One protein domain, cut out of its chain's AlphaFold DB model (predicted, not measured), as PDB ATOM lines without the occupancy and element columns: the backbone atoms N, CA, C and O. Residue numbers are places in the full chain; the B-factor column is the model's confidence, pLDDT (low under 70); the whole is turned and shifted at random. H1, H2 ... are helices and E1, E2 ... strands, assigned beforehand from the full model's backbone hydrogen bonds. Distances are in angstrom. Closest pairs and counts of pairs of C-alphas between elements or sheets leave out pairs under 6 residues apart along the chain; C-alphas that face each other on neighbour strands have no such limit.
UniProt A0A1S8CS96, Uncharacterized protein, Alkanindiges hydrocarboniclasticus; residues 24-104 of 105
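What this domain is: This is residues 24 to 104 of the 105 residues of an uncharacterized protein of Alkanindiges hydrocarboniclasticus (UniProt A0A1S8CS96). A strongly twisted sheet of four strands has one long helix, H1, lying along one face, and a short helix, H2, that meets the sheet only with its first residues and points away from it. The hairpin of E3 and E4 carries the sheet on past E1 at one end of the long axis. The printed part has 81 residues with two named helices and four named strands, in the order E1, E2, H1, E3, E4, H2; the sheet runs E2, E1, E3, E4, antiparallel throughout, and the class is mixed. It is only just compact, close to loose, with a radius of gyration of the C-alphas of 13.6 A, and only just flat, spanning 41 by 33 by 18 A.

How they stand to each other: Begin with E1, residues 24 to 28, an inner strand. On one side is E2, residues 37 to 41, an edge strand that forms a hairpin with E1 at 160 degrees; look for N 25 and O 39, 2.8 A apart and within hydrogen-bond range. E1's other neighbour is E3, residues 73 to 80, antiparallel at 149 degrees, with N 28 and O 73 at 2.8 A. The pairing of E3 is staggered: its residues 73 to 77 pair with E1, and 77 to 80 pair with E4, residues 83 to 86. E3 and E4 are a hairpin at 132 degrees, with N 78 and O 85 at 2.8 A; E4 is apart from E1 and E2. H1, residues 44 to 63, is on the sheet at a height of 8.4 A, over E1 and along the strands at 15 degrees to E1 on the local plane; the closest C-alphas of E1 and H1 are those of Val 25 and Gly 47, 5.8 A apart. E2, H1 and E3 make a split strand-helix-strand unit, two strands running the same way with E1 between them, and its crossover is right-handed. H2, residues 95 to 103, only grazes the sheet, with residues 95 to 96; it is close to H1 but not clearly touching, the C-alphas of Arg 48 and Ile 95 being closest at 7.6 A. In H1 and H2 every O i to N i+4 pair is within hydrogen-bond range.

Where its parts are: Find C-alpha 24 at (46.862, 1.941, 11.991), where E1 begins its 13.4 A; E2 covers 13.1 A. H1 starts at C-alpha 44, (45.029, 10.681, 10.388), and covers 28.4 A. E3 covers 21.9 A, E4 10.1 A, and H2 12.6 A to C-alpha 103 at (47.559, 15.668, -5.954).

The domain as a whole: The two C-alphas farthest apart, of Asn 64 and Asp 81, are 42.9 A apart. The printed part has no cut, and no link is long. Residues 32, 69 to 70 and 104 have pLDDT under 70.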
ATOM      1  N   ARG A  24      45.625   2.527  12.525       96.56
ATOM      2  CA  ARG A  24      46.862   1.941  11.991       96.56
ATOM      3  C   ARG A  24      46.997   2.131  10.487       96.56
ATOM      4  O   ARG A  24      46.021   2.059   9.757       96.56
ATOM      5  N   VAL A  25      48.228   2.274  10.020       96.94
ATOM      6  CA  VAL A  25      48.582   2.090   8.611       96.94
ATOM      7  C   VAL A  25      48.819   0.609   8.356       96.94
ATOM      8  O   VAL A  25      49.479  -0.051   9.163       96.94
ATOM      9  N   TRP A  26      48.345   0.111   7.220       95.94
ATOM     10  CA  TRP A  26      48.757  -1.170   6.659       95.94
ATOM     11  C   TRP A  26      49.472  -0.941   5.325       95.94
ATOM     12  O   TRP A  26      49.111  -0.053   4.554       95.94
ATOM     13  N   TRP A  27      50.523  -1.714   5.060       94.38
ATOM     14  CA  TRP A  27      51.305  -1.606   3.831       94.38
ATOM     15  C   TRP A  27      51.756  -2.977   3.352       94.38
ATOM     16  O   TRP A  27      52.419  -3.725   4.073       94.38
ATOM     17  N   ILE A  28      51.435  -3.304   2.111       91.50
ATOM     18  CA  ILE A  28      51.906  -4.494   1.418       91.50
ATOM     19  C   ILE A  28      52.900  -4.021   0.356       91.50
ATOM     20  O   ILE A  28      52.501  -3.360  -0.606       91.50
ATOM     21  N   PRO A  29      54.203  -4.314   0.505       84.50
ATOM     22  CA  PRO A  29      55.165  -4.039  -0.550       84.50
ATOM     23  C   PRO A  29      54.947  -5.003  -1.727       84.50
ATOM     24  O   PRO A  29      54.320  -6.041  -1.594       84.50
ATOM     25  N   GLN A  30      55.572  -4.705  -2.862       75.69
ATOM     26  CA  GLN A  30      55.585  -5.508  -4.097       75.69
ATOM     27  C   GLN A  30      55.793  -7.033  -3.962       75.69
ATOM     28  O   GLN A  30      55.425  -7.785  -4.863       75.69
ATOM     29  N   PHE A  31      56.450  -7.506  -2.905       73.25
ATOM     30  CA  PHE A  31      56.673  -8.937  -2.732       73.25
ATOM     31  C   PHE A  31      55.410  -9.571  -2.137       73.25
ATOM     32  O   PHE A  31      54.863  -8.982  -1.208       73.25
ATOM     33  N   PRO A  32      54.944 -10.744  -2.607       66.94
ATOM     34  CA  PRO A  32      53.798 -11.410  -2.000       66.94
ATOM     35  C   PRO A  32      54.116 -11.701  -0.532       66.94
ATOM     36  O   PRO A  32      54.944 -12.558  -0.217       66.94
ATOM     37  N   MET A  33      53.492 -10.926   0.347       77.44
ATOM     38  CA  MET A  33      53.563 -11.094   1.787       77.44
ATOM     39  C   MET A  33      52.264 -11.741   2.242       77.44
ATOM     40  O   MET A  33      51.187 -11.306   1.842       77.44
ATOM     41  N   ASP A  34      52.376 -12.750   3.101       82.94
ATOM     42  CA  ASP A  34      51.204 -13.356   3.737       82.94
ATOM     43  C   ASP A  34      50.511 -12.366   4.691       82.94
ATOM     44  O   ASP A  34      49.317 -12.487   4.941       82.94
ATOM     45  N   GLU A  35      51.254 -11.376   5.201       88.00
ATOM     46  CA  GLU A  35      50.778 -10.392   6.175       88.00
ATOM     47  C   GLU A  35      51.235  -8.969   5.810       88.00
ATOM     48  O   GLU A  35      52.421  -8.770   5.506       88.00
ATOM     49  N   PRO A  36      50.344  -7.963   5.886       92.31
ATOM     50  CA  PRO A  36      50.727  -6.562   5.752       92.31
ATOM     51  C   PRO A  36      51.688  -6.101   6.854       92.31
ATOM     52  O   PRO A  36      51.698  -6.598   7.982       92.31
ATOM     53  N   PHE A  37      52.481  -5.084   6.539       92.88
ATOM     54  CA  PHE A  37      53.225  -4.317   7.528       92.88
ATOM     55  C   PHE A  37      52.287  -3.318   8.208       92.88
ATOM     56  O   PHE A  37      51.722  -2.461   7.534       92.88
ATOM     57  N   TYR A  38      52.145  -3.413   9.531       95.38
ATOM     58  CA  TYR A  38      51.267  -2.537  10.305       95.38
ATOM     59  C   TYR A  38      52.048  -1.534  11.152       95.38
ATOM     60  O   TYR A  38      53.010  -1.903  11.834       95.38
ATOM     61  N   VAL A  39      51.585  -0.285  11.172       96.19
ATOM     62  CA  VAL A  39      52.099   0.769  12.055       96.19
ATOM     63  C   VAL A  39      50.935   1.468  12.730       96.19
ATOM     64  O   VAL A  39      50.113   2.081  12.061       96.19
ATOM     65  N   ALA A  40      50.859   1.386  14.053       95.44
ATOM     66  CA  ALA A  40      49.851   2.121  14.802       95.44
ATOM     67  C   ALA A  40      50.149   3.627  14.787       95.44
ATOM     68  O   ALA A  40      51.309   4.036  14.880       95.44
ATOM     69  N   VAL A  41      49.096   4.431  14.683       93.06
ATOM     70  CA  VAL A  41      49.166   5.895  14.610       93.06
ATOM     71  C   VAL A  41      48.119   6.511  15.525       93.06
ATOM     72  O   VAL A  41      47.125   5.871  15.859       93.06
ATOM     73  N   ASN A  42      48.340   7.751  15.949       89.75
ATOM     74  CA  ASN A  42      47.418   8.449  16.845       89.75
ATOM     75  C   ASN A  42      46.482   9.394  16.093       89.75
ATOM     76  O   ASN A  42      45.459   9.801  16.637       89.75
ATOM     77  N   THR A  43      46.846   9.779  14.868       91.25
ATOM     78  CA  THR A  43      46.105  10.748  14.058       91.25
ATOM     79  C   THR A  43      46.095  10.339  12.588       91.25
ATOM     80  O   THR A  43      46.968   9.597  12.124       91.25
ATOM     81  N   VAL A  44      45.124  10.862  11.843       91.69
ATOM     82  CA  VAL A  44      45.029  10.681  10.388       91.69
ATOM     83  C   VAL A  44      46.242  11.309   9.696       91.69
ATOM     84  O   VAL A  44      46.794  10.736   8.760       91.69
ATOM     85  N   GLU A  45      46.724  12.446  10.200       92.25
ATOM     86  CA  GLU A  45      47.903  13.143   9.690       92.25
ATOM     87  C   GLU A  45      49.191  12.325   9.868       92.25
ATOM     88  O   GLU A  45      50.029  12.294   8.965       92.25
ATOM     89  N   GLU A  46      49.349  11.631  11.001       94.56
ATOM     90  CA  GLU A  46      50.452  10.683  11.208       94.56
ATOM     91  C   GLU A  46      50.363   9.502  10.237       94.56
ATOM     92  O   GLU A  46      51.368   9.143   9.617       94.56
ATOM     93  N   GLY A  47      49.165   8.931  10.062       94.19
ATOM     94  CA  GLY A  47      48.918   7.868   9.086       94.19
ATOM     95  C   GLY A  47      49.316   8.285   7.675       94.19
ATOM     96  O   GLY A  47      50.104   7.609   7.009       94.19
ATOM     97  N   ARG A  48      48.871   9.474   7.267       92.56
ATOM     98  CA  ARG A  48      49.212  10.087   5.986       92.56
ATOM     99  C   ARG A  48      50.715  10.286   5.812       92.56
ATOM    100  O   ARG A  48      51.260   9.935   4.767       92.56
ATOM    101  N   LEU A  49      51.396  10.838   6.819       94.44
ATOM    102  CA  LEU A  49      52.844  11.055   6.777       94.44
ATOM    103  C   LEU A  49      53.600   9.738   6.562       94.44
ATOM    104  O   LEU A  49      54.551   9.690   5.780       94.44
ATOM    105  N   ILE A  50      53.184   8.668   7.243       95.75
ATOM    106  CA  ILE A  50      53.800   7.346   7.103       95.75
ATOM    107  C   ILE A  50      53.552   6.780   5.705       95.75
ATOM    108  O   ILE A  50      54.511   6.348   5.066       95.75
ATOM    109  N   MET A  51      52.316   6.822   5.205       94.19
ATOM    110  CA  MET A  51      51.981   6.345   3.858       94.19
ATOM    111  C   MET A  51      52.781   7.076   2.772       94.19
ATOM    112  O   MET A  51      53.399   6.433   1.924       94.19
ATOM    113  N   ASP A  52      52.848   8.407   2.833       92.94
ATOM    114  CA  ASP A  52      53.638   9.224   1.901       92.94
ATOM    115  C   ASP A  52      55.140   8.902   1.993       92.94
ATOM    116  O   ASP A  52      55.831   8.774   0.979       92.94
ATOM    117  N   THR A  53      55.652   8.686   3.206       94.88
ATOM    118  CA  THR A  53      57.048   8.279   3.420       94.88
ATOM    119  C   THR A  53      57.337   6.909   2.802       94.88
ATOM    120  O   THR A  53      58.370   6.744   2.148       94.88
ATOM    121  N   LEU A  54      56.443   5.932   2.974       93.12
ATOM    122  CA  LEU A  54      56.591   4.587   2.411       93.12
ATOM    123  C   LEU A  54      56.506   4.607   0.882       93.12
ATOM    124  O   LEU A  54      57.370   4.023   0.228       93.12
ATOM    125  N   ALA A  55      55.557   5.354   0.312       90.62
ATOM    126  CA  ALA A  55      55.449   5.549  -1.132       90.62
ATOM    127  C   ALA A  55      56.735   6.159  -1.717       90.62
ATOM    128  O   ALA A  55      57.305   5.628  -2.671       90.62
ATOM    129  N   LYS A  56      57.255   7.231  -1.103       91.81
ATOM    130  CA  LYS A  56      58.531   7.855  -1.500       91.81
ATOM    131  C   LYS A  56      59.710   6.897  -1.371       91.81
ATOM    132  O   LYS A  56      60.611   6.921  -2.208       91.81
ATOM    133  N   TYR A  57      59.718   6.055  -0.342       92.25
ATOM    134  CA  TYR A  57      60.774   5.070  -0.150       92.25
ATOM    135  C   TYR A  57      60.723   3.947  -1.194       92.25
ATOM    136  O   TYR A  57      61.773   3.545  -1.699       92.25
ATOM    137  N   ASP A  58      59.534   3.474  -1.569       90.50
ATOM    138  CA  ASP A  58      59.370   2.501  -2.651       90.50
ATOM    139  C   ASP A  58      59.766   3.109  -4.015       90.50
ATOM    140  O   ASP A  58      60.495   2.463  -4.771       90.50
ATOM    141  N   ILE A  59      59.427   4.380  -4.287       89.56
ATOM    142  CA  ILE A  59      59.923   5.121  -5.467       89.56
ATOM    143  C   ILE A  59      61.454   5.197  -5.457       89.56
ATOM    144  O   ILE A  59      62.094   4.846  -6.446       89.56
ATOM    145  N   PHE A  60      62.059   5.590  -4.332       92.69
ATOM    146  CA  PHE A  60      63.514   5.650  -4.195       92.69
ATOM    147  C   PHE A  60      64.168   4.294  -4.502       92.69
ATOM    148  O   PHE A  60      65.177   4.230  -5.209       92.69
ATOM    149  N   GLN A  61      63.601   3.193  -4.004       91.38
ATOM    150  CA  GLN A  61      64.115   1.851  -4.289       91.38
ATOM    151  C   GLN A  61      63.999   1.480  -5.768       91.38
ATOM    152  O   GLN A  61      64.918   0.859  -6.309       91.38
ATOM    153  N   PHE A  62      62.906   1.864  -6.420       88.00
ATOM    154  CA  PHE A  62      62.711   1.645  -7.848       88.00
ATOM    155  C   PHE A  62      63.725   2.433  -8.686       88.00
ATOM    156  O   PHE A  62      64.443   1.854  -9.505       88.00
ATOM    157  N   GLU A  63      63.859   3.738  -8.434       91.69
ATOM    158  CA  GLU A  63      64.794   4.618  -9.149       91.69
ATOM    159  C   GLU A  63      66.246   4.130  -9.038       91.69
ATOM    160  O   GLU A  63      67.020   4.214  -9.994       91.69
ATOM    161  N   ASN A  64      66.600   3.546  -7.890       93.12
ATOM    162  CA  ASN A  64      67.925   2.988  -7.633       93.12
ATOM    163  C   ASN A  64      68.068   1.508  -8.031       93.12
ATOM    164  O   ASN A  64      69.101   0.899  -7.750       93.12
ATOM    165  N   ARG A  65      67.070   0.921  -8.709       90.81
ATOM    166  CA  ARG A  65      67.062  -0.479  -9.176       90.81
ATOM    167  C   ARG A  65      67.289  -1.500  -8.054       90.81
ATOM    168  O   ARG A  65      67.878  -2.555  -8.279       90.81
ATOM    169  N   ILE A  66      66.823  -1.179  -6.847       89.06
ATOM    170  CA  ILE A  66      66.808  -2.088  -5.694       89.06
ATOM    171  C   ILE A  66      65.616  -3.048  -5.814       89.06
ATOM    172  O   ILE A  66      65.765  -4.239  -5.548       89.06
ATOM    173  N   LYS A  67      64.459  -2.543  -6.265       83.44
ATOM    174  CA  LYS A  67      63.244  -3.323  -6.557       83.44
ATOM    175  C   LYS A  67      62.813  -3.146  -8.024       83.44
ATOM    176  O   LYS A  67      62.905  -2.029  -8.531       83.44
ATOM    177  N   PRO A  68      62.375  -4.217  -8.718       73.25
ATOM    178  CA  PRO A  68      62.134  -4.182 -10.163       73.25
ATOM    179  C   PRO A  68      60.780  -3.604 -10.625       73.25
ATOM    180  O   PRO A  68      60.678  -3.281 -11.806       73.25
ATOM    181  N   ASP A  69      59.753  -3.477  -9.774       67.00
ATOM    182  CA  ASP A  69      58.419  -2.967 -10.179       67.00
ATOM    183  C   ASP A  69      57.784  -1.932  -9.204       67.00
ATOM    184  O   ASP A  69      58.457  -1.459  -8.282       67.00
ATOM    185  N   TYR A  70      56.503  -1.586  -9.410       63.41
ATOM    186  CA  TYR A  70      55.659  -0.777  -8.513       63.41
ATOM    187  C   TYR A  70      54.295  -1.470  -8.323       63.41
ATOM    188  O   TYR A  70      53.383  -1.284  -9.126       63.41
ATOM    189  N   SER A  71      54.174  -2.304  -7.287       76.62
ATOM    190  CA  SER A  71      52.941  -3.045  -6.959       76.62
ATOM    191  C   SER A  71      52.655  -3.025  -5.454       76.62
ATOM    192  O   SER A  71      52.256  -4.032  -4.875       76.62
ATOM    193  N   ASN A  72      52.948  -1.906  -4.791       85.88
ATOM    194  CA  ASN A  72      52.610  -1.701  -3.386       85.88
ATOM    195  C   ASN A  72      51.133  -1.314  -3.222       85.88
ATOM    196  O   ASN A  72      50.545  -0.668  -4.088       85.88
ATOM    197  N   ALA A  73      50.561  -1.689  -2.083       90.06
ATOM    198  CA  ALA A  73      49.235  -1.276  -1.645       90.06
ATOM    199  C   ALA A  73      49.292  -0.899  -0.166       90.06
ATOM    200  O   ALA A  73      50.102  -1.443   0.585       90.06
ATOM    201  N   GLY A  74      48.436   0.012   0.262       93.44
ATOM    202  CA  GLY A  74      48.325   0.368   1.664       93.44
ATOM    203  C   GLY A  74      47.192   1.342   1.899       93.44
ATOM    204  O   GLY A  74      46.631   1.876   0.947       93.44
ATOM    205  N   GLY A  75      46.885   1.558   3.169       95.50
ATOM    206  CA  GLY A  75      45.773   2.395   3.593       95.50
ATOM    207  C   GLY A  75      45.820   2.675   5.086       95.50
ATOM    208  O   GLY A  75      46.760   2.278   5.790       95.50
ATOM    209  N   LEU A  76      44.794   3.376   5.556       96.62
ATOM    210  CA  LEU A  76      44.596   3.715   6.956       96.62
ATOM    211  C   LEU A  76      43.365   2.962   7.443       96.62
ATOM    212  O   LEU A  76      42.307   3.046   6.836       96.62
ATOM    213  N   GLU A  77      43.495   2.250   8.552       96.50
ATOM    214  CA  GLU A  77      42.385   1.544   9.176       96.50
ATOM    215  C   GLU A  77      42.096   2.102  10.564       96.50
ATOM    216  O   GLU A  77      43.003   2.507  11.302       96.50
ATOM    217  N   GLU A  78      40.826   2.038  10.936       95.12
ATOM    218  CA  GLU A  78      40.327   2.284  12.278       95.12
ATOM    219  C   GLU A  78      39.712   1.020  12.874       95.12
ATOM    220  O   GLU A  78      39.177   0.169  12.165       95.12
ATOM    221  N   PHE A  79      39.827   0.868  14.191       93.31
ATOM    222  CA  PHE A  79      39.276  -0.283  14.894       93.31
ATOM    223  C   PHE A  79      37.906   0.040  15.494       93.31
ATOM    224  O   PHE A  79      37.821   0.740  16.505       93.31
ATOM    225  N   GLU A  80      36.846  -0.508  14.909       88.88
ATOM    226  CA  GLU A  80      35.458  -0.334  15.346       88.88
ATOM    227  C   GLU A  80      34.777  -1.702  15.485       88.88
ATOM    228  O   GLU A  80      35.084  -2.641  14.761       88.88
ATOM    229  N   ASP A  81      33.906  -1.858  16.486       89.19
ATOM    230  CA  ASP A  81      33.111  -3.079  16.710       89.19
ATOM    231  C   ASP A  81      33.890  -4.414  16.752       89.19
ATOM    232  O   ASP A  81      33.326  -5.497  16.593       89.19
ATOM    233  N   GLY A  82      35.183  -4.359  17.085       90.38
ATOM    234  CA  GLY A  82      36.039  -5.540  17.210       90.38
ATOM    235  C   GLY A  82      36.776  -5.926  15.926       90.38
ATOM    236  O   GLY A  82      37.525  -6.907  15.944       90.38
ATOM    237  N   GLU A  83      36.609  -5.161  14.850       93.69
ATOM    238  CA  GLU A  83      37.231  -5.393  13.551       93.69
ATOM    239  C   GLU A  83      37.965  -4.135  13.059       93.69
ATOM    240  O   GLU A  83      37.763  -3.024  13.547       93.69
ATOM    241  N   TRP A  84      38.908  -4.330  12.136       94.25
ATOM    242  CA  TRP A  84      39.591  -3.224  11.467       94.25
ATOM    243  C   TRP A  84      38.838  -2.891  10.186       94.25
ATOM    244  O   TRP A  84      38.542  -3.784   9.389       94.25
ATOM    245  N   HIS A  85      38.551  -1.610   9.998       94.50
ATOM    246  CA  HIS A  85      37.847  -1.082   8.840       94.50
ATOM    247  C   HIS A  85      38.686   0.002   8.178       94.50
ATOM    248  O   HIS A  85      39.424   0.710   8.856       94.50
ATOM    249  N   GLU A  86      38.567   0.134   6.857       94.94
ATOM    250  CA  GLU A  86      39.174   1.252   6.135       94.94
ATOM    251  C   GLU A  86      38.634   2.567   6.704       94.94
ATOM    252  O   GLU A  86      37.419   2.758   6.791       94.94
ATOM    253  N   TRP A  87      39.543   3.455   7.090       94.69
ATOM    254  CA  TRP A  87      39.204   4.741   7.671       94.69
ATOM    255  C   TRP A  87      38.499   5.628   6.641       94.69
ATOM    256  O   TRP A  87      38.927   5.734   5.487       94.69
ATOM    257  N   GLN A  88      37.440   6.305   7.082       93.94
ATOM    258  CA  GLN A  88      36.698   7.283   6.291       93.94
ATOM    259  C   GLN A  88      36.447   8.546   7.118       93.94
ATOM    260  O   GLN A  88      36.276   8.488   8.337       93.94
ATOM    261  N   ASN A  89      36.413   9.706   6.459       90.19
ATOM    262  CA  ASN A  89      35.971  10.944   7.097       90.19
ATOM    263  C   ASN A  89      34.428  10.978   7.242       90.19
ATOM    264  O   ASN A  89      33.713  10.081   6.801       90.19
ATOM    265  N   GLU A  90      33.891  12.052   7.830       88.69
ATOM    266  CA  GLU A  90      32.437  12.232   8.000       88.69
ATOM    267  C   GLU A  90      31.660  12.340   6.672       88.69
ATOM    268  O   GLU A  90      30.445  12.139   6.646       88.69
ATOM    269  N   GLU A  91      32.346  12.660   5.575       89.62
ATOM    270  CA  GLU A  91      31.790  12.780   4.222       89.62
ATOM    271  C   GLU A  91      31.820  11.439   3.463       89.62
ATOM    272  O   GLU A  91      31.189  11.312   2.411       89.62
ATOM    273  N   GLY A  92      32.469  10.415   4.033       89.94
ATOM    274  CA  GLY A  92      32.658   9.097   3.431       89.94
ATOM    275  C   GLY A  92      33.884   8.991   2.521       89.94
ATOM    276  O   GLY A  92      34.024   7.987   1.824       89.94
ATOM    277  N   ASP A  93      34.766   9.995   2.509       90.44
ATOM    278  CA  ASP A  93      36.020   9.944   1.757       90.44
ATOM    279  C   ASP A  93      37.046   9.081   2.488       90.44
ATOM    280  O   ASP A  93      37.269   9.229   3.695       90.44
ATOM    281  N   THR A  94      37.724   8.221   1.733       91.94
ATOM    282  CA  THR A  94      38.847   7.431   2.246       91.94
ATOM    283  C   THR A  94      40.123   8.270   2.309       91.94
ATOM    284  O   THR A  94      40.227   9.342   1.705       91.94
ATOM    285  N   ILE A  95      41.156   7.756   2.984       90.00
ATOM    286  CA  ILE A  95      42.471   8.413   2.988       90.00
ATOM    287  C   ILE A  95      43.038   8.589   1.567       90.00
ATOM    288  O   ILE A  95      43.670   9.601   1.263       90.00
ATOM    289  N   ASP A  96      42.759   7.634   0.679       87.44
ATOM    290  CA  ASP A  96      43.167   7.658  -0.723       87.44
ATOM    291  C   ASP A  96      42.487   8.785  -1.504       87.44
ATOM    292  O   ASP A  96      43.125   9.439  -2.331       87.44
ATOM    293  N   ASP A  97      41.204   9.031  -1.245       88.50
ATOM    294  CA  ASP A  97      40.447  10.089  -1.918       88.50
ATOM    295  C   ASP A  97      40.979  11.470  -1.527       88.50
ATOM    296  O   ASP A  97      41.203  12.321  -2.393       88.50
ATOM    297  N   LEU A  98      41.301  11.654  -0.241       86.88
ATOM    298  CA  LEU A  98      41.933  12.877   0.257       86.88
ATOM    299  C   LEU A  98      43.310  13.104  -0.382       86.88
ATOM    300  O   LEU A  98      43.614  14.215  -0.821       86.88
ATOM    301  N   LEU A  99      44.126  12.052  -0.498       84.00
ATOM    302  CA  LEU A  99      45.443  12.128  -1.137       84.00
ATOM    303  C   LEU A  99      45.358  12.459  -2.636       84.00
ATOM    304  O   LEU A  99      46.172  13.233  -3.148       84.00
ATOM    305  N   ARG A 100      44.376  11.902  -3.352       82.56
ATOM    306  CA  ARG A 100      44.153  12.181  -4.784       82.56
ATOM    307  C   ARG A 100      43.686  13.613  -5.022       82.56
ATOM    308  O   ARG A 100      44.230  14.289  -5.895       82.56
ATOM    309  N   ALA A 101      42.747  14.098  -4.209       78.81
ATOM    310  CA  ALA A 101      42.228  15.460  -4.307       78.81
ATOM    311  C   ALA A 101      43.339  16.517  -4.177       78.81
ATOM    312  O   ALA A 101      43.343  17.520  -4.893       78.81
ATOM    313  N   GLU A 102      44.324  16.279  -3.311       73.75
ATOM    314  CA  GLU A 102      45.470  17.172  -3.119       73.75
ATOM    315  C   GLU A 102      46.521  17.070  -4.226       73.75
ATOM    316  O   GLU A 102      47.177  18.061  -4.556       73.75
ATOM    317  N   ALA A 103      46.682  15.883  -4.811       71.94
ATOM    318  CA  ALA A 103      47.559  15.668  -5.954       71.94
ATOM    319  C   ALA A 103      46.991  16.270  -7.258       71.94
ATOM    320  O   ALA A 103      47.728  16.405  -8.237       71.94
ATOM    321  N   GLY A 104      45.718  16.687  -7.261       61.00
ATOM    322  CA  GLY A 104      45.061  17.329  -8.400       61.00
ATOM    323  C   GLY A 104      44.840  16.385  -9.583       61.00
ATOM    324  O   GLY A 104      44.892  16.836 -10.731       61.00
TER     325      GLY A 104